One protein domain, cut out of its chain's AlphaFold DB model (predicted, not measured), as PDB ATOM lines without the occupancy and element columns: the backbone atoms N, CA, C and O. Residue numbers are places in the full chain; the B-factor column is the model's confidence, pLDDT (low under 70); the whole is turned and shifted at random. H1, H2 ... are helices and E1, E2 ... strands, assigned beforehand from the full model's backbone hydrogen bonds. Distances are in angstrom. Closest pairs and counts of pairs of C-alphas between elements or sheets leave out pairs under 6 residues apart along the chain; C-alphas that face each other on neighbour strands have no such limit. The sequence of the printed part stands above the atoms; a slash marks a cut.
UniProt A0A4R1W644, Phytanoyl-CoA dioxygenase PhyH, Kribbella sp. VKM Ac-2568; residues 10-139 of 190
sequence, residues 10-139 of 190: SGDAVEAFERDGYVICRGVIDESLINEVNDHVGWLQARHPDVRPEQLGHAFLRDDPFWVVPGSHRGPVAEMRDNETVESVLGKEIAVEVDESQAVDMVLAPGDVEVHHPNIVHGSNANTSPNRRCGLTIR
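Overview. This is residues 10 to 139 of the 190 residues of the protein "Phytanoyl-CoA dioxygenase PhyH" of Kribbella sp. VKM Ac-2568 (UniProt A0A4R1W644). With little regular structure, three small strand pairs, E1 with E5, E2 with E6 and E3 with E4, are set among loops, with H1 at one end by E1 and H2 along one side. The 130 printed residues, under half in named elements, include H1 E1 H2 E2 E3 E4 E5 E6 in that order; each sheet is antiparallel and the class mixed. The whole is compact, radius of gyration of the C-alphas 16.2 A, spanning 44 by 42 by 25 A.

Arrangement. E1, residues 22 to 25, and E5, residues 113 to 116, are antiparallel, with N 23 and O 115 within hydrogen-bond range at 2.9 A. The closest C-alphas of H1, residues 11 to 20, and E1 are those of Phe 17 and Val 23, 5.2 A apart. E2, residues 66 to 68, and E6, residues 122 to 124, are antiparallel, with N 67 and O 123 at 3.0 A. E3, residues 80 to 82, and E4, residues 92 to 94, form a hairpin, with N 81 and O 93 at 2.8 A. H2, residues 31 to 47, is apart from H1. In H1 and H2 every O i to N i+4 pair is within hydrogen-bond range.

Along the chain. H1, 14.1 A long, begins at C-alpha 11 (22.606, 11.099, 111.951). H2 measures 24.6 A. E6 ends at C-alpha 124 (16.376, 2.829, 85.151).

Size, cuts and confidence. The printed part has no cut; the links H2 to E2, E2 to E3 and E4 to E5 are long. Residues 52 to 66, 87, 89 and 91 have pLDDT under 70.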
ATOM      1  N   SER A  10      19.023  13.628 109.731       84.38
ATOM      2  CA  SER A  10      19.345  12.861 110.936       84.38
ATOM      3  C   SER A  10      20.703  12.163 110.801       84.38
ATOM      4  O   SER A  10      21.139  11.849 109.692       84.38
ATOM      5  N   GLY A  11      21.353  11.867 111.934       86.56
ATOM      6  CA  GLY A  11      22.606  11.099 111.951       86.56
ATOM      7  C   GLY A  11      22.479   9.787 111.171       86.56
ATOM      8  O   GLY A  11      23.263   9.540 110.264       86.56
ATOM      9  N   ASP A  12      21.409   9.032 111.423       88.94
ATOM     10  CA  ASP A  12      21.069   7.781 110.738       88.94
ATOM     11  C   ASP A  12      20.998   7.926 109.203       88.94
ATOM     12  O   ASP A  12      21.416   7.028 108.473       88.94
ATOM     13  N   ALA A  13      20.484   9.056 108.697       89.62
ATOM     14  CA  ALA A  13      20.392   9.332 107.262       89.62
ATOM     15  C   ALA A  13      21.766   9.643 106.644       89.62
ATOM     16  O   ALA A  13      22.049   9.215 105.525       89.62
ATOM     17  N   VAL A  14      22.638  10.339 107.382       92.81
ATOM     18  CA  VAL A  14      24.036  10.570 106.980       92.81
ATOM     19  C   VAL A  14      24.822   9.257 107.004       92.81
ATOM     20  O   VAL A  14      25.510   8.939 106.040       92.81
ATOM     21  N   GLU A  15      24.675   8.445 108.054       94.25
ATOM     22  CA  GLU A  15      25.318   7.130 108.152       94.25
ATOM     23  C   GLU A  15      24.851   6.170 107.048       94.25
ATOM     24  O   GLU A  15      25.668   5.430 106.498       94.25
ATOM     25  N   ALA A  16      23.565   6.199 106.676       93.38
ATOM     26  CA  ALA A  16      23.048   5.450 105.533       93.38
ATOM     27  C   ALA A  16      23.686   5.911 104.212       93.38
ATOM     28  O   ALA A  16      24.187   5.074 103.462       93.38
ATOM     29  N   PHE A  17      23.757   7.223 103.966       95.12
ATOM     30  CA  PHE A  17      24.395   7.772 102.767       95.12
ATOM     31  C   PHE A  17      25.886   7.404 102.673       95.12
ATOM     32  O   PHE A  17      26.344   6.936 101.632       95.12
ATOM     33  N   GLU A  18      26.646   7.538 103.761       95.12
ATOM     34  CA  GLU A  18      28.066   7.161 103.800       95.12
ATOM     35  C   GLU A  18      28.276   5.649 103.605       95.12
ATOM     36  O   GLU A  18      29.248   5.215 102.968       95.12
ATOM     37  N   ARG A  19      27.360   4.825 104.135       95.31
ATOM     38  CA  ARG A  19      27.397   3.361 104.021       95.31
ATOM     39  C   ARG A  19      27.070   2.881 102.608       95.31
ATOM     40  O   ARG A  19      27.873   2.149 102.026       95.31
ATOM     41  N   ASP A  20      25.921   3.299 102.090       96.00
ATOM     42  CA  ASP A  20      25.266   2.708 100.919       96.00
ATOM     43  C   ASP A  20      25.427   3.568  99.656       96.00
ATOM     44  O   ASP A  20      25.215   3.080  98.549       96.00
ATOM     45  N   GLY A  21      25.840   4.830  99.804       95.75
ATOM     46  CA  GLY A  21      26.018   5.793  98.715       95.75
ATOM     47  C   GLY A  21      24.746   6.552  98.340       95.75
ATOM     48  O   GLY A  21      24.780   7.346  97.402       95.75
ATOM     49  N   TYR A  22      23.635   6.320  99.041       96.06
ATOM     50  CA  TYR A  22      22.361   6.997  98.816       96.06
ATOM     51  C   TYR A  22      21.509   7.059 100.090       96.06
ATOM     52  O   TYR A  22      21.731   6.314 101.043       96.06
ATOM     53  N   VAL A  23      20.507   7.938 100.096       95.56
ATOM     54  CA  VAL A  23      19.448   7.987 101.111       95.56
ATOM     55  C   VAL A  23      18.147   8.520 100.502       95.56
ATOM     56  O   VAL A  23      18.177   9.367  99.608       95.56
ATOM     57  N   ILE A  24      17.000   8.035 100.985       92.56
ATOM     58  CA  ILE A  24      15.677   8.560 100.617       92.56
ATOM     59  C   ILE A  24      15.107   9.353 101.793       92.56
ATOM     60  O   ILE A  24      14.893   8.813 102.878       92.56
ATOM     61  N   CYS A  25      14.814  10.624 101.550       91.94
ATOM     62  CA  CYS A  25      14.165  11.538 102.477       91.94
ATOM     63  C   CYS A  25      12.678  11.623 102.111       91.94
ATOM     64  O   CYS A  25      12.338  11.999 100.990       91.94
ATOM     65  N   ARG A  26      11.784  11.238 103.027       90.44
ATOM     66  CA  ARG A  26      10.345  11.135 102.736       90.44
ATOM     67  C   ARG A  26       9.608  12.450 102.998       90.44
ATOM     68  O   ARG A  26       9.876  13.090 104.010       90.44
ATOM     69  N   GLY A  27       8.669  12.815 102.121       89.25
ATOM     70  CA  GLY A  27       7.782  13.976 102.290       89.25
ATOM     71  C   GLY A  27       8.503  15.321 102.455       89.25
ATOM     72  O   GLY A  27       8.121  16.119 103.306       89.25
ATOM     73  N   VAL A  28       9.569  15.550 101.683       91.50
ATOM     74  CA  VAL A  28      10.398  16.769 101.739       91.50
ATOM     75  C   VAL A  28       9.747  17.939 101.002       91.50
ATOM     76  O   VAL A  28       9.873  19.082 101.435       91.50
ATOM     77  N   ILE A  29       9.072  17.659  99.886       89.56
ATOM     78  CA  ILE A  29       8.373  18.651  99.063       89.56
ATOM     79  C   ILE A  29       6.866  18.448  99.237       89.56
ATOM     80  O   ILE A  29       6.370  17.325  99.152       89.56
ATOM     81  N   ASP A  30       6.140  19.533  99.499       91.88
ATOM     82  CA  ASP A  30       4.699  19.499  99.723       91.88
ATOM     83  C   ASP A  30       3.884  19.414  98.419       91.88
ATOM     84  O   ASP A  30       4.339  19.770  97.330       91.88
ATOM     85  N   GLU A  31       2.632  18.973  98.548       90.00
ATOM     86  CA  GLU A  31       1.706  18.782  97.427       90.00
ATOM     87  C   GLU A  31       1.447  20.062  96.613       90.00
ATOM     88  O   GLU A  31       1.241  19.981  95.401       90.00
ATOM     89  N   SER A  32       1.493  21.249  97.227       91.62
ATOM     90  CA  SER A  32       1.244  22.497  96.496       91.62
ATOM     91  C   SER A  32       2.399  22.840  95.555       91.62
ATOM     92  O   SER A  32       2.156  23.173  94.395       91.62
ATOM     93  N   LEU A  33       3.644  22.639  96.000       89.88
ATOM     94  CA  LEU A  33       4.830  22.819  95.165       89.88
ATOM     95  C   LEU A  33       4.953  21.728  94.083       89.88
ATOM     96  O   LEU A  33       5.352  22.023  92.959       89.88
ATOM     97  N   ILE A  34       4.539  20.485  94.363       88.88
ATOM     98  CA  ILE A  34       4.451  19.421  93.339       88.88
ATOM     99  C   ILE A  34       3.470  19.813  92.226       88.88
ATOM    100  O   ILE A  34       3.778  19.661  91.041       88.88
ATOM    101  N   ASN A  35       2.294  20.328  92.592       89.81
ATOM    102  CA  ASN A  35       1.288  20.758  91.623       89.81
ATOM    103  C   ASN A  35       1.764  21.964  90.798       89.81
ATOM    104  O   ASN A  35       1.628  21.941  89.578       89.81
ATOM    105  N   GLU A  36       2.424  22.948  91.417       90.44
ATOM    106  CA  GLU A  36       3.027  24.083  90.702       90.44
ATOM    107  C   GLU A  36       4.096  23.641  89.682       90.44
ATOM    108  O   GLU A  36       4.132  24.135  88.552       90.44
ATOM    109  N   VAL A  37       4.934  22.654  90.028       86.56
ATOM    110  CA  VAL A  37       5.912  22.069  89.093       86.56
ATOM    111  C   VAL A  37       5.222  21.331  87.938       86.56
ATOM    112  O   VAL A  37       5.663  21.447  86.793       86.56
ATOM    113  N   ASN A  38       4.127  20.608  88.195       86.06
ATOM    114  CA  ASN A  38       3.347  19.954  87.139       86.06
ATOM    115  C   ASN A  38       2.697  20.971  86.183       86.06
ATOM    116  O   ASN A  38       2.779  20.796  84.962       86.06
ATOM    117  N   ASP A  39       2.128  22.055  86.713       89.31
ATOM    118  CA  ASP A  39       1.565  23.153  85.918       89.31
ATOM    119  C   ASP A  39       2.639  23.834  85.054       89.31
ATOM    120  O   ASP A  39       2.398  24.129  83.878       89.31
ATOM    121  N   HIS A  40       3.858  24.007  85.580       86.94
ATOM    122  CA  HIS A  40       4.995  24.518  84.811       86.94
ATOM    123  C   HIS A  40       5.368  23.593  83.639       86.94
ATOM    124  O   HIS A  40       5.585  24.071  82.521       86.94
ATOM    125  N   VAL A  41       5.385  22.268  83.839       82.19
ATOM    126  CA  VAL A  41       5.620  21.319  82.736       82.19
ATOM    127  C   VAL A  41       4.515  21.418  81.680       82.19
ATOM    128  O   VAL A  41       4.825  21.475  80.488       82.19
ATOM    129  N   GLY A  42       3.244  21.498  82.083       84.75
ATOM    130  CA  GLY A  42       2.126  21.681  81.148       84.75
ATOM    131  C   GLY A  42       2.230  22.988  80.347       84.75
ATOM    132  O   GLY A  42       2.003  23.011  79.137       84.75
ATOM    133  N   TRP A  43       2.657  24.073  80.998       86.81
ATOM    134  CA  TRP A  43       2.914  25.376  80.375       86.81
ATOM    135  C   TRP A  43       4.072  25.343  79.362       86.81
ATOM    136  O   TRP A  43       3.982  26.002  78.320       86.81
ATOM    137  N   LEU A  44       5.126  24.557  79.631       83.00
ATOM    138  CA  LEU A  44       6.235  24.316  78.696       83.00
ATOM    139  C   LEU A  44       5.772  23.495  77.487       83.00
ATOM    140  O   LEU A  44       6.029  23.888  76.351       83.00
ATOM    141  N   GLN A  45       5.038  22.403  77.714       82.19
ATOM    142  CA  GLN A  45       4.478  21.558  76.650       82.19
ATOM    143  C   GLN A  45       3.565  22.353  75.707       82.19
ATOM    144  O   GLN A  45       3.682  22.238  74.490       82.19
ATOM    145  N   ALA A  46       2.709  23.222  76.250       87.19
ATOM    146  CA  ALA A  46       1.830  24.079  75.453       87.19
ATOM    147  C   ALA A  46       2.587  25.114  74.592       87.19
ATOM    148  O   ALA A  46       2.072  25.545  73.561       87.19
ATOM    149  N   ARG A  47       3.800  25.521  74.998       83.50
ATOM    150  CA  ARG A  47       4.680  26.432  74.236       83.50
ATOM    151  C   ARG A  47       5.556  25.720  73.213       83.50
ATOM    152  O   ARG A  47       5.949  26.336  72.225       83.50
ATOM    153  N   HIS A  48       5.852  24.447  73.446       83.06
ATOM    154  CA  HIS A  48       6.764  23.641  72.641       83.06
ATOM    155  C   HIS A  48       6.099  22.317  72.217       83.06
ATOM    156  O   HIS A  48       6.606  21.251  72.564       83.06
ATOM    157  N   PRO A  49       4.978  22.358  71.465       83.69
ATOM    158  CA  PRO A  49       4.191  21.165  71.133       83.69
ATOM    159  C   PRO A  49       4.955  20.144  70.274       83.69
ATOM    160  O   PRO A  49       4.626  18.962  70.295       83.69
ATOM    161  N   ASP A  50       5.982  20.589  69.544       82.81
ATOM    162  CA  ASP A  50       6.842  19.740  68.711       82.81
ATOM    163  C   ASP A  50       7.981  19.060  69.502       82.81
ATOM    164  O   ASP A  50       8.696  18.216  68.959       82.81
ATOM    165  N   VAL A  51       8.184  19.420  70.777       71.19
ATOM    166  CA  VAL A  51       9.224  18.838  71.638       71.19
ATOM    167  C   VAL A  51       8.615  17.708  72.461       71.19
ATOM    168  O   VAL A  51       7.684  17.925  73.237       71.19
ATOM    169  N   ARG A  52       9.164  16.491  72.331       65.19
ATOM    170  CA  ARG A  52       8.728  15.351  73.154       65.19
ATOM    171  C   ARG A  52       8.860  15.702  74.651       65.19
ATOM    172  O   ARG A  52       9.881  16.288  75.022       65.19
ATOM    173  N   PRO A  53       7.912  15.326  75.531       62.00
ATOM    174  CA  PRO A  53       7.990  15.604  76.970       62.00
ATOM    175  C   PRO A  53       9.309  15.190  77.637       62.00
ATOM    176  O   PRO A  53       9.745  15.830  78.588       62.00
ATOM    177  N   GLU A  54       9.954  14.144  77.124       53.09
ATOM    178  CA  GLU A  54      11.235  13.604  77.586       53.09
ATOM    179  C   GLU A  54      12.437  14.464  77.142       53.09
ATOM    180  O   GLU A  54      13.500  14.414  77.752       53.09
ATOM    181  N   GLN A  55      12.275  15.276  76.089       58.78
ATOM    182  CA  GLN A  55      13.291  16.178  75.529       58.78
ATOM    183  C   GLN A  55      13.190  17.617  76.050       58.78
ATOM    184  O   GLN A  55      14.127  18.393  75.868       58.78
ATOM    185  N   LEU A  56      12.135  17.952  76.802       59.09
ATOM    186  CA  LEU A  56      12.135  19.121  77.696       59.09
ATOM    187  C   LEU A  56      13.276  19.031  78.733       59.09
ATOM    188  O   LEU A  56      13.657  20.028  79.346       59.09
ATOM    189  N   GLY A  57      13.817  17.822  78.930       46.00
ATOM    190  CA  GLY A  57      14.686  17.459  80.029       46.00
ATOM    191  C   GLY A  57      16.122  17.057  79.691       46.00
ATOM    192  O   GLY A  57      16.594  16.075  80.252       46.00
ATOM    193  N   HIS A  58      16.892  17.890  78.977       47.03
ATOM    194  CA  HIS A  58      18.341  17.955  79.282       47.03
ATOM    195  C   HIS A  58      18.612  18.496  80.709       47.03
ATOM    196  O   HIS A  58      19.747  18.452  81.178       47.03
ATOM    197  N   ALA A  59      17.569  18.964  81.413       38.47
ATOM    198  CA  ALA A  59      17.601  19.342  82.827       38.47
ATOM    199  C   ALA A  59      16.372  18.888  83.665       38.47
ATOM    200  O   ALA A  59      16.356  19.123  84.868       38.47
ATOM    201  N   PHE A  60      15.340  18.258  83.074       45.06
ATOM    202  CA  PHE A  60      13.980  18.227  83.647       45.06
ATOM    203  C   PHE A  60      13.142  16.941  83.383       45.06
ATOM    204  O   PHE A  60      12.189  16.940  82.607       45.06
ATOM    205  N   LEU A  61      13.395  15.928  84.224       39.62
ATOM    206  CA  LEU A  61      12.390  15.098  84.934       39.62
ATOM    207  C   LEU A  61      12.010  13.686  84.402       39.62
ATOM    208  O   LEU A  61      11.348  13.559  83.375       39.62
ATOM    209  N   ARG A  62      12.332  12.619  85.176       42.84
ATOM    210  CA  ARG A  62      11.943  11.193  84.944       42.84
ATOM    211  C   ARG A  62      11.900  10.388  86.314       42.84
ATOM    212  O   ARG A  62      12.945  10.311  86.941       42.84
ATOM    213  N   ASP A  63      10.815   9.647  86.692       37.22
ATOM    214  CA  ASP A  63      10.667   8.547  87.751       37.22
ATOM    215  C   ASP A  63      10.488   7.043  87.279       37.22
ATOM    216  O   ASP A  63       9.426   6.627  86.821       37.22
ATOM    217  N   ASP A  64      11.503   6.183  87.350       44.31
ATOM    218  CA  ASP A  64      11.392   4.732  87.030       44.31
ATOM    219  C   ASP A  64      11.412   3.971  88.373       44.31
ATOM    220  O   ASP A  64      11.642   4.595  89.412       44.31
ATOM    221  N   PRO A  65      11.346   2.630  88.397       52.56
ATOM    222  CA  PRO A  65      12.340   1.863  89.152       52.56
ATOM    223  C   PRO A  65      13.759   2.331  88.767       52.56
ATOM    224  O   PRO A  65      14.434   1.748  87.913       52.56
ATOM    225  N   PHE A  66      14.157   3.481  89.315       69.06
ATOM    226  CA  PHE A  66      15.547   3.884  89.394       69.06
ATOM    227  C   PHE A  66      16.178   2.942  90.398       69.06
ATOM    228  O   PHE A  66      15.641   2.765  91.490       69.06
ATOM    229  N   TRP A  67      17.268   2.299  90.025       79.75
ATOM    230  CA  TRP A  67      17.938   1.364  90.909       79.75
ATOM    231  C   TRP A  67      19.371   1.795  91.130       79.75
ATOM    232  O   TRP A  67      19.990   2.417  90.267       79.75
ATOM    233  N   VAL A  68      19.894   1.432  92.293       89.12
ATOM    234  CA  VAL A  68      21.281   1.660  92.696       89.12
ATOM    235  C   VAL A  68      21.912   0.347  93.123       89.12
ATOM    236  O   VAL A  68      21.232  -0.500  93.698       89.12
ATOM    237  N   VAL A  69      23.215   0.186  92.896       89.31
ATOM    238  CA  VAL A  69      24.007  -0.871  93.548       89.31
ATOM    239  C   VAL A  69      24.638  -0.278  94.813       89.31
ATOM    240  O   VAL A  69      25.550   0.552  94.693       89.31
ATOM    241  N   PRO A  70      24.185  -0.651  96.027       92.75
ATOM    242  CA  PRO A  70      24.668  -0.050  97.268       92.75
ATOM    243  C   PRO A  70      26.181  -0.219  97.450       92.75
ATOM    244  O   PRO A  70      26.750  -1.271  97.162       92.75
ATOM    245  N   GLY A  71      26.859   0.822  97.931       92.25
ATOM    246  CA  GLY A  71      28.300   0.797  98.198       92.25
ATOM    247  C   GLY A  71      29.203   0.912  96.960       92.25
ATOM    248  O   GLY A  71      30.411   1.104  97.117       92.25
ATOM    249  N   SER A  72      28.649   0.837  95.742       92.38
ATOM    250  CA  SER A  72      29.410   0.939  94.481       92.38
ATOM    251  C   SER A  72      30.137   2.278  94.314       92.38
ATOM    252  O   SER A  72      31.184   2.337  93.671       92.38
ATOM    253  N   HIS A  73      29.660   3.331  94.988       92.81
ATOM    254  CA  HIS A  73      30.257   4.670  95.011       92.81
ATOM    255  C   HIS A  73      31.703   4.724  95.524       92.81
ATOM    256  O   HIS A  73      32.400   5.708  95.275       92.81
ATOM    257  N   ARG A  74      32.142   3.680  96.238       91.81
ATOM    258  CA  ARG A  74      33.502   3.509  96.777       91.81
ATOM    259  C   ARG A  74      34.491   2.915  95.770       91.81
ATOM    260  O   ARG A  74      35.682   2.841  96.067       91.81
ATOM    261  N   GLY A  75      34.007   2.451  94.617       86.75
ATOM    262  CA  GLY A  75      34.841   1.978  93.518       86.75
ATOM    263  C   GLY A  75      35.551   3.117  92.769       86.75
ATOM    264  O   GLY A  75      35.308   4.299  93.035       86.75
ATOM    265  N   PRO A  76      36.435   2.785  91.811       87.31
ATOM    266  CA  PRO A  76      36.907   3.762  90.837       87.31
ATOM    267  C   PRO A  76      35.732   4.287  89.999       87.31
ATOM    268  O   PRO A  76      34.741   3.586  89.796       87.31
ATOM    269  N   VAL A  77      35.860   5.505  89.465       84.62
ATOM    270  CA  VAL A  77      34.905   6.028  88.476       84.62
ATOM    271  C   VAL A  77      34.937   5.114  87.250       84.62
ATOM    272  O   VAL A  77      35.995   4.938  86.647       84.62
ATOM    273  N   ALA A  78      33.794   4.519  86.904       85.12
ATOM    274  CA  ALA A  78      33.675   3.669  85.727       85.12
ATOM    275  C   ALA A  78      33.818   4.498  84.441       85.12
ATOM    276  O   ALA A  78      33.305   5.615  84.346       85.12
ATOM    277  N   GLU A  79      34.495   3.942  83.436       86.50
ATOM    278  CA  GLU A  79      34.488   4.523  82.093       86.50
ATOM    279  C   GLU A  79      33.089   4.403  81.472       86.50
ATOM    280  O   GLU A  79      32.337   3.479  81.781       86.50
ATOM    281  N   MET A  80      32.741   5.333  80.583       86.19
ATOM    282  CA  MET A  80      31.479   5.315  79.837       86.19
ATOM    283  C   MET A  80      31.734   4.876  78.395       86.19
ATOM    284  O   MET A  80      32.687   5.346  77.772       86.19
ATOM    285  N   ARG A  81      30.842   4.055  77.837       83.19
ATOM    286  CA  ARG A  81      30.797   3.716  76.407       83.19
ATOM    287  C   ARG A  81      29.497   4.199  75.773       83.19
ATOM    288  O   ARG A  81      28.500   4.395  76.466       83.19
ATOM    289  N   ASP A  82      29.517   4.399  74.461       85.25
ATOM    290  CA  ASP A  82      28.306   4.682  73.688       85.25
ATOM    291  C   ASP A  82      27.439   3.419  73.591       85.25
ATOM    292  O   ASP A  82      27.959   2.315  73.415       85.25
ATOM    293  N   ASN A  83      26.119   3.578  73.709       77.94
ATOM    294  CA  ASN A  83      25.145   2.509  73.507       77.94
ATOM    295  C   ASN A  83      24.081   2.958  72.495       77.94
ATOM    296  O   ASN A  83      23.156   3.699  72.823       77.94
ATOM    297  N   GLU A  84      24.224   2.456  71.268       79.62
ATOM    298  CA  GLU A  84      23.283   2.630  70.152       79.62
ATOM    299  C   GLU A  84      22.388   1.389  69.939       79.62
ATOM    300  O   GLU A  84      21.619   1.325  68.982       79.62
ATOM    301  N   THR A  85      22.502   0.365  70.795       75.12
ATOM    302  CA  THR A  85      21.829  -0.936  70.603       75.12
ATOM    303  C   THR A  85      20.365  -0.941  71.048       75.12
ATOM    304  O   THR A  85      19.589  -1.786  70.600       75.12
ATOM    305  N   VAL A  86      19.983   0.009  71.905       72.75
ATOM    306  CA  VAL A  86      18.633   0.198  72.453       72.75
ATOM    307  C   VAL A  86      18.276   1.687  72.450       72.75
ATOM    308  O   VAL A  86      19.155   2.532  72.622       72.75
ATOM    309  N   GLU A  87      16.996   2.041  72.274       68.75
ATOM    310  CA  GLU A  87      16.565   3.446  72.373       68.75
ATOM    311  C   GLU A  87      16.734   3.930  73.824       68.75
ATOM    312  O   GLU A  87      15.994   3.533  74.724       68.75
ATOM    313  N   SER A  88      17.731   4.786  74.051       70.62
ATOM    314  CA  SER A  88      18.086   5.336  75.359       70.62
ATOM    315  C   SER A  88      18.154   6.858  75.303       70.62
ATOM    316  O   SER A  88      18.662   7.438  74.348       70.62
ATOM    317  N   VAL A  89      17.686   7.515  76.368       65.69
ATOM    318  CA  VAL A  89      17.730   8.983  76.509       65.69
ATOM    319  C   VAL A  89      19.171   9.500  76.634       65.69
ATOM    320  O   VAL A  89      19.448  10.630  76.245       65.69
ATOM    321  N   LEU A  90      20.091   8.686  77.167       70.00
ATOM    322  CA  LEU A  90      21.485   9.084  77.402       70.00
ATOM    323  C   LEU A  90      22.441   8.679  76.272       70.00
ATOM    324  O   LEU A  90      23.526   9.249  76.180       70.00
ATOM    325  N   GLY A  91      22.087   7.673  75.460       68.12
ATOM    326  CA  GLY A  91      22.957   7.110  74.411       68.12
ATOM    327  C   GLY A  91      24.297   6.542  74.910       68.12
ATOM    328  O   GLY A  91      25.187   6.269  74.109       68.12
ATOM    329  N   LYS A  92      24.470   6.397  76.229       78.44
ATOM    330  CA  LYS A  92      25.700   5.969  76.902       78.44
ATOM    331  C   LYS A  92      25.378   5.106  78.114       78.44
ATOM    332  O   LYS A  92      24.336   5.284  78.745       78.44
ATOM    333  N   GLU A  93      26.319   4.246  78.472       80.38
ATOM    334  CA  GLU A  93      26.280   3.382  79.655       80.38
ATOM    335  C   GLU A  93      27.684   3.201  80.246       80.38
ATOM    336  O   GLU A  93      28.682   3.549  79.611       80.38
ATOM    337  N   ILE A  94      27.773   2.649  81.456       81.44
ATOM    338  CA  ILE A  94      29.059   2.291  82.061       81.44
ATOM    339  C   ILE A  94      29.679   1.079  81.352       81.44
ATOM    340  O   ILE A  94      29.008   0.101  81.040       81.44
ATOM    341  N   ALA A  95      30.984   1.133  81.108       82.44
ATOM    342  CA  ALA A  95      31.752   0.111  80.400       82.44
ATOM    343  C   ALA A  95      32.219  -1.034  81.326       82.44
ATOM    344  O   ALA A  95      33.321  -1.561  81.167       82.44
ATOM    345  N   VAL A  96      31.394  -1.407  82.308       82.31
ATOM    346  CA  VAL A  96      31.652  -2.497  83.260       82.31
ATOM    347  C   VAL A  96      30.414  -3.378  83.391       82.31
ATOM    348  O   VAL A  96      29.292  -2.885  83.328       82.31
ATOM    349  N   GLU A  97      30.621  -4.677  83.594       82.81
ATOM    350  CA  GLU A  97      29.531  -5.603  83.919       82.81
ATOM    351  C   GLU A  97      28.948  -5.258  85.297       82.81
ATOM    352  O   GLU A  97      29.692  -5.078  86.267       82.81
ATOM    353  N   VAL A  98      27.619  -5.182  85.384       85.62
ATOM    354  CA  VAL A  98      26.886  -4.911  86.625       85.62
ATOM    355  C   VAL A  98      26.160  -6.176  87.054       85.62
ATOM    356  O   VAL A  98      25.384  -6.744  86.290       85.62
ATOM    357  N   ASP A  99      26.371  -6.603  88.297       86.75
ATOM    358  CA  ASP A  99      25.514  -7.616  88.910       86.75
ATOM    359  C   ASP A  99      24.205  -6.961  89.373       86.75
ATOM    360  O   ASP A  99      24.079  -6.506  90.512       86.75
ATOM    361  N   GLU A 100      23.224  -6.905  88.470       85.31
ATOM    362  CA  GLU A 100      21.887  -6.369  88.750       85.31
ATOM    363  C   GLU A 100      21.157  -7.127  89.877       85.31
ATOM    364  O   GLU A 100      20.209  -6.594  90.447       85.31
ATOM    365  N   SER A 101      21.611  -8.320  90.297       88.56
ATOM    366  CA  SER A 101      21.053  -8.988  91.487       88.56
ATOM    367  C   SER A 101      21.362  -8.255  92.800       88.56
ATOM    368  O   SER A 101      20.707  -8.506  93.810       88.56
ATOM    369  N   GLN A 102      22.346  -7.347  92.785       90.31
ATOM    370  CA  GLN A 102      22.692  -6.458  93.898       90.31
ATOM    371  C   GLN A 102      21.987  -5.092  93.811       90.31
ATOM    372  O   GLN A 102      22.202  -4.242  94.678       90.31
ATOM    373  N   ALA A 103      21.186  -4.851  92.769       90.44
ATOM    374  CA  ALA A 103      20.470  -3.597  92.589       90.44
ATOM    375  C   ALA A 103      19.260  -3.495  93.536       90.44
ATOM    376  O   ALA A 103      18.593  -4.485  93.841       90.44
ATOM    377  N   VAL A 104      18.964  -2.277  93.995       89.75
ATOM    378  CA  VAL A 104      17.819  -1.971  94.864       89.75
ATOM    379  C   VAL A 104      16.956  -0.898  94.212       89.75
ATOM    380  O   VAL A 104      17.457   0.185  93.907       89.75
ATOM    381  N   ASP A 105      15.661  -1.184  94.040       88.31
ATOM    382  CA  ASP A 105      14.671  -0.236  93.515       88.31
ATOM    383  C   ASP A 105      14.432   0.939  94.480       88.31
ATOM    384  O   ASP A 105      14.024   0.771  95.634       88.31
ATOM    385  N   MET A 106      14.601   2.156  93.972       87.25
ATOM    386  CA  MET A 106      14.328   3.407  94.672       87.25
ATOM    387  C   MET A 106      12.886   3.851  94.416       87.25
ATOM    388  O   MET A 106      12.590   4.676  93.557       87.25
ATOM    389  N   VAL A 107      11.958   3.272  95.180       86.19
ATOM    390  CA  VAL A 107      10.530   3.611  95.094       86.19
ATOM    391  C   VAL A 107      10.238   4.889  95.888       86.19
ATOM    392  O   VAL A 107      10.343   4.909  97.122       86.19
ATOM    393  N   LEU A 108       9.839   5.942  95.172       87.62
ATOM    394  CA  LEU A 108       9.510   7.275  95.689       87.62
ATOM    395  C   LEU A 108       8.010   7.571  95.543       87.62
ATOM    396  O   LEU A 108       7.390   7.213  94.542       87.62
ATOM    397  N   ALA A 109       7.425   8.243  96.535       88.06
ATOM    398  CA  ALA A 109       6.137   8.913  96.407       88.06
ATOM    399  C   ALA A 109       6.345  10.368  95.934       88.06
ATOM    400  O   ALA A 109       7.428  10.923  96.139       88.06
ATOM    401  N   PRO A 110       5.328  11.028  95.346       86.75
ATOM    402  CA  PRO A 110       5.393  12.459  95.073       86.75
ATOM    403  C   PRO A 110       5.747  13.235  96.349       86.75
ATOM    404  O   PRO A 110       5.061  13.109  97.361       86.75
ATOM    405  N   GLY A 111       6.827  14.015  96.294       87.62
ATOM    406  CA  GLY A 111       7.333  14.795  97.429       87.62
ATOM    407  C   GLY A 111       8.514  14.170  98.171       87.62
ATOM    408  O   GLY A 111       9.180  14.860  98.945       87.62
ATOM    409  N   ASP A 112       8.821  12.898  97.922       91.62
ATOM    410  CA  ASP A 112      10.058  12.286  98.399       91.62
ATOM    411  C   ASP A 112      11.268  12.807  97.609       91.62
ATOM    412  O   ASP A 112      11.177  13.115  96.420       91.62
ATOM    413  N   VAL A 113      12.423  12.875  98.273       91.62
ATOM    414  CA  VAL A 113      13.699  13.273  97.671       91.62
ATOM    415  C   VAL A 113      14.735  12.184  97.902       91.62
ATOM    416  O   VAL A 113      15.053  11.811  99.030       91.62
ATOM    417  N   GLU A 114      15.298  11.705  96.806       92.38
ATOM    418  CA  GLU A 114      16.497  10.884  96.770       92.38
ATOM    419  C   GLU A 114      17.749  11.772  96.788       92.38
ATOM    420  O   GLU A 114      17.821  12.783  96.088       92.38
ATOM    421  N   VAL A 115      18.766  11.361  97.546       94.12
ATOM    422  CA  VAL A 115      20.123  11.909  97.449       94.12
ATOM    423  C   VAL A 115      21.084  10.750  97.234       94.12
ATOM    424  O   VAL A 115      21.138   9.844  98.064       94.12
ATOM    425  N   HIS A 116      21.863  10.783  96.154       95.25
ATOM    426  CA  HIS A 116      22.854   9.754  95.834       95.25
ATOM    427  C   HIS A 116      24.241  10.349  95.540       95.25
ATOM    428  O   HIS A 116      24.378  11.487  95.089       95.25
ATOM    429  N   HIS A 117      25.291   9.578  95.809       95.12
ATOM    430  CA  HIS A 117      26.671   9.943  95.512       95.12
ATOM    431  C   HIS A 117      26.917   9.879  93.991       95.12
ATOM    432  O   HIS A 117      26.520   8.895  93.371       95.12
ATOM    433  N   PRO A 118      27.616  10.846  93.362       91.06
ATOM    434  CA  PRO A 118      27.751  10.916  91.898       91.06
ATOM    435  C   PRO A 118      28.431   9.698  91.248       91.06
ATOM    436  O   PRO A 118      28.240   9.464  90.061       91.06
ATOM    437  N   ASN A 119      29.205   8.926  92.019       91.00
ATOM    438  CA  ASN A 119      29.845   7.684  91.563       91.00
ATOM    439  C   ASN A 119      29.010   6.413  91.817       91.00
ATOM    440  O   ASN A 119      29.518   5.325  91.557       91.00
ATOM    441  N   ILE A 120      27.805   6.489  92.401       93.75
ATOM    442  CA  ILE A 120      26.999   5.277  92.599       93.75
ATOM    443  C   ILE A 120      26.580   4.726  91.232       93.75
ATOM    444  O   ILE A 120      26.124   5.478  90.368       93.75
ATOM    445  N   VAL A 121      26.731   3.420  91.032       92.75
ATOM    446  CA  VAL A 121      26.190   2.746  89.851       92.75
ATOM    447  C   VAL A 121      24.673   2.755  89.962       92.75
ATOM    448  O   VAL A 121      24.121   2.275  90.956       92.75
ATOM    449  N   HIS A 122      24.022   3.316  88.947       91.25
ATOM    450  CA  HIS A 122      22.578   3.459  88.890       91.25
ATOM    451  C   HIS A 122      22.030   3.292  87.476       91.25
ATOM    452  O   HIS A 122      22.721   3.554  86.488       91.25
ATOM    453  N   GLY A 123      20.766   2.892  87.388       85.00
ATOM    454  CA  GLY A 123      20.061   2.662  86.134       85.00
ATOM    455  C   GLY A 123      18.561   2.889  86.267       85.00
ATOM    456  O   GLY A 123      18.063   3.308  87.310       85.00
ATOM    457  N   SER A 124      17.828   2.662  85.179       81.75
ATOM    458  CA  SER A 124      16.376   2.829  85.151       81.75
ATOM    459  C   SER A 124      15.755   1.990  84.040       81.75
ATOM    460  O   SER A 124      16.315   1.965  82.944       81.75
ATOM    461  N   ASN A 125      14.596   1.376  84.280       77.50
ATOM    462  CA  ASN A 125      13.916   0.545  83.280       77.50
ATOM    463  C   ASN A 125      13.192   1.376  82.186       77.50
ATOM    464  O   ASN A 125      13.591   2.488  81.825       77.50
ATOM    465  N   ALA A 126      12.150   0.801  81.581       74.75
ATOM    466  CA  ALA A 126      11.235   1.498  80.687       74.75
ATOM    467  C   ALA A 126       9.896   1.728  81.401       74.75
ATOM    468  O   ALA A 126       9.310   0.789  81.945       74.75
ATOM    469  N   ASN A 127       9.365   2.953  81.333       72.69
ATOM    470  CA  ASN A 127       8.018   3.232  81.824       72.69
ATOM    471  C   ASN A 127       6.980   2.620  80.876       72.69
ATOM    472  O   ASN A 127       6.816   3.079  79.747       72.69
ATOM    473  N   THR A 128       6.273   1.602  81.355       73.62
ATOM    474  CA  THR A 128       5.187   0.913  80.639       73.62
ATOM    475  C   THR A 128       3.793   1.307  81.144       73.62
ATOM    476  O   THR A 128       2.791   0.746  80.701       73.62
ATOM    477  N   SER A 129       3.709   2.266  82.072       75.62
ATOM    478  CA  SER A 129       2.449   2.763  82.632       75.62
ATOM    479  C   SER A 129       1.811   3.850  81.743       75.62
ATOM    480  O   SER A 129       2.509   4.485  80.952       75.62
ATOM    481  N   PRO A 130       0.500   4.131  81.884       70.19
ATOM    482  CA  PRO A 130      -0.152   5.235  81.174       70.19
ATOM    483  C   PRO A 130       0.172   6.625  81.757       70.19
ATOM    484  O   PRO A 130      -0.311   7.625  81.231       70.19
ATOM    485  N   ASN A 131       0.944   6.705  82.847       71.25
ATOM    486  CA  ASN A 131       1.215   7.945  83.572       71.25
ATOM    487  C   ASN A 131       2.603   8.504  83.225       71.25
ATOM    488  O   ASN A 131       3.562   7.753  83.017       71.25
ATOM    489  N   ARG A 132       2.730   9.839  83.202       72.44
ATOM    490  CA  ARG A 132       4.027  10.501  83.001       72.44
ATOM    491  C   ARG A 132       4.940  10.331  84.228       72.44
ATOM    492  O   ARG A 132       4.489  10.292  85.366       72.44
ATOM    493  N   ARG A 133       6.235  10.258  83.912       73.88
ATOM    494  CA  ARG A 133       7.425   9.967  84.722       73.88
ATOM    495  C   ARG A 133       8.216  11.282  84.949       73.88
ATOM    496  O   ARG A 133       8.533  11.908  83.942       73.88
ATOM    497  N   CYS A 134       8.511  11.742  86.184       73.94
ATOM    498  CA  CYS A 134       8.896  13.154  86.439       73.94
ATOM    499  C   CYS A 134       9.689  13.539  87.751       73.94
ATOM    500  O   CYS A 134       9.204  14.360  88.528       73.94
ATOM    501  N   GLY A 135      10.958  13.127  87.941       75.69
ATOM    502  CA  GLY A 135      11.800  13.503  89.113       75.69
ATOM    503  C   GLY A 135      12.972  14.485  88.854       75.69
ATOM    504  O   GLY A 135      13.674  14.352  87.853       75.69
ATOM    505  N   LEU A 136      13.209  15.474  89.737       78.31
ATOM    506  CA  LEU A 136      14.190  16.572  89.541       78.31
ATOM    507  C   LEU A 136      15.591  16.265  90.085       78.31
ATOM    508  O   LEU A 136      15.787  16.139  91.288       78.31
ATOM    509  N   THR A 137      16.594  16.274  89.204       84.62
ATOM    510  CA  THR A 137      18.003  16.122  89.588       84.62
ATOM    511  C   THR A 137      18.682  17.481  89.772       84.62
ATOM    512  O   THR A 137      18.896  18.213  88.807       84.62
ATOM    513  N   ILE A 138      19.110  17.786  90.999       87.62
ATOM    514  CA  ILE A 138      19.999  18.915  91.307       87.62
ATOM    515  C   ILE A 138      21.345  18.351  91.764       87.62
ATOM    516  O   ILE A 138      21.402  17.509  92.657       87.62
ATOM    517  N   ARG A 139      22.444  18.809  91.155       91.81
ATOM    518  CA  ARG A 139      23.805  18.391  91.523       91.81
ATOM    519  C   ARG A 139      24.437  19.417  92.454       91.81
ATOM    520  O   ARG A 139      24.586  20.579  92.085       91.81
TER     521      ARG A 139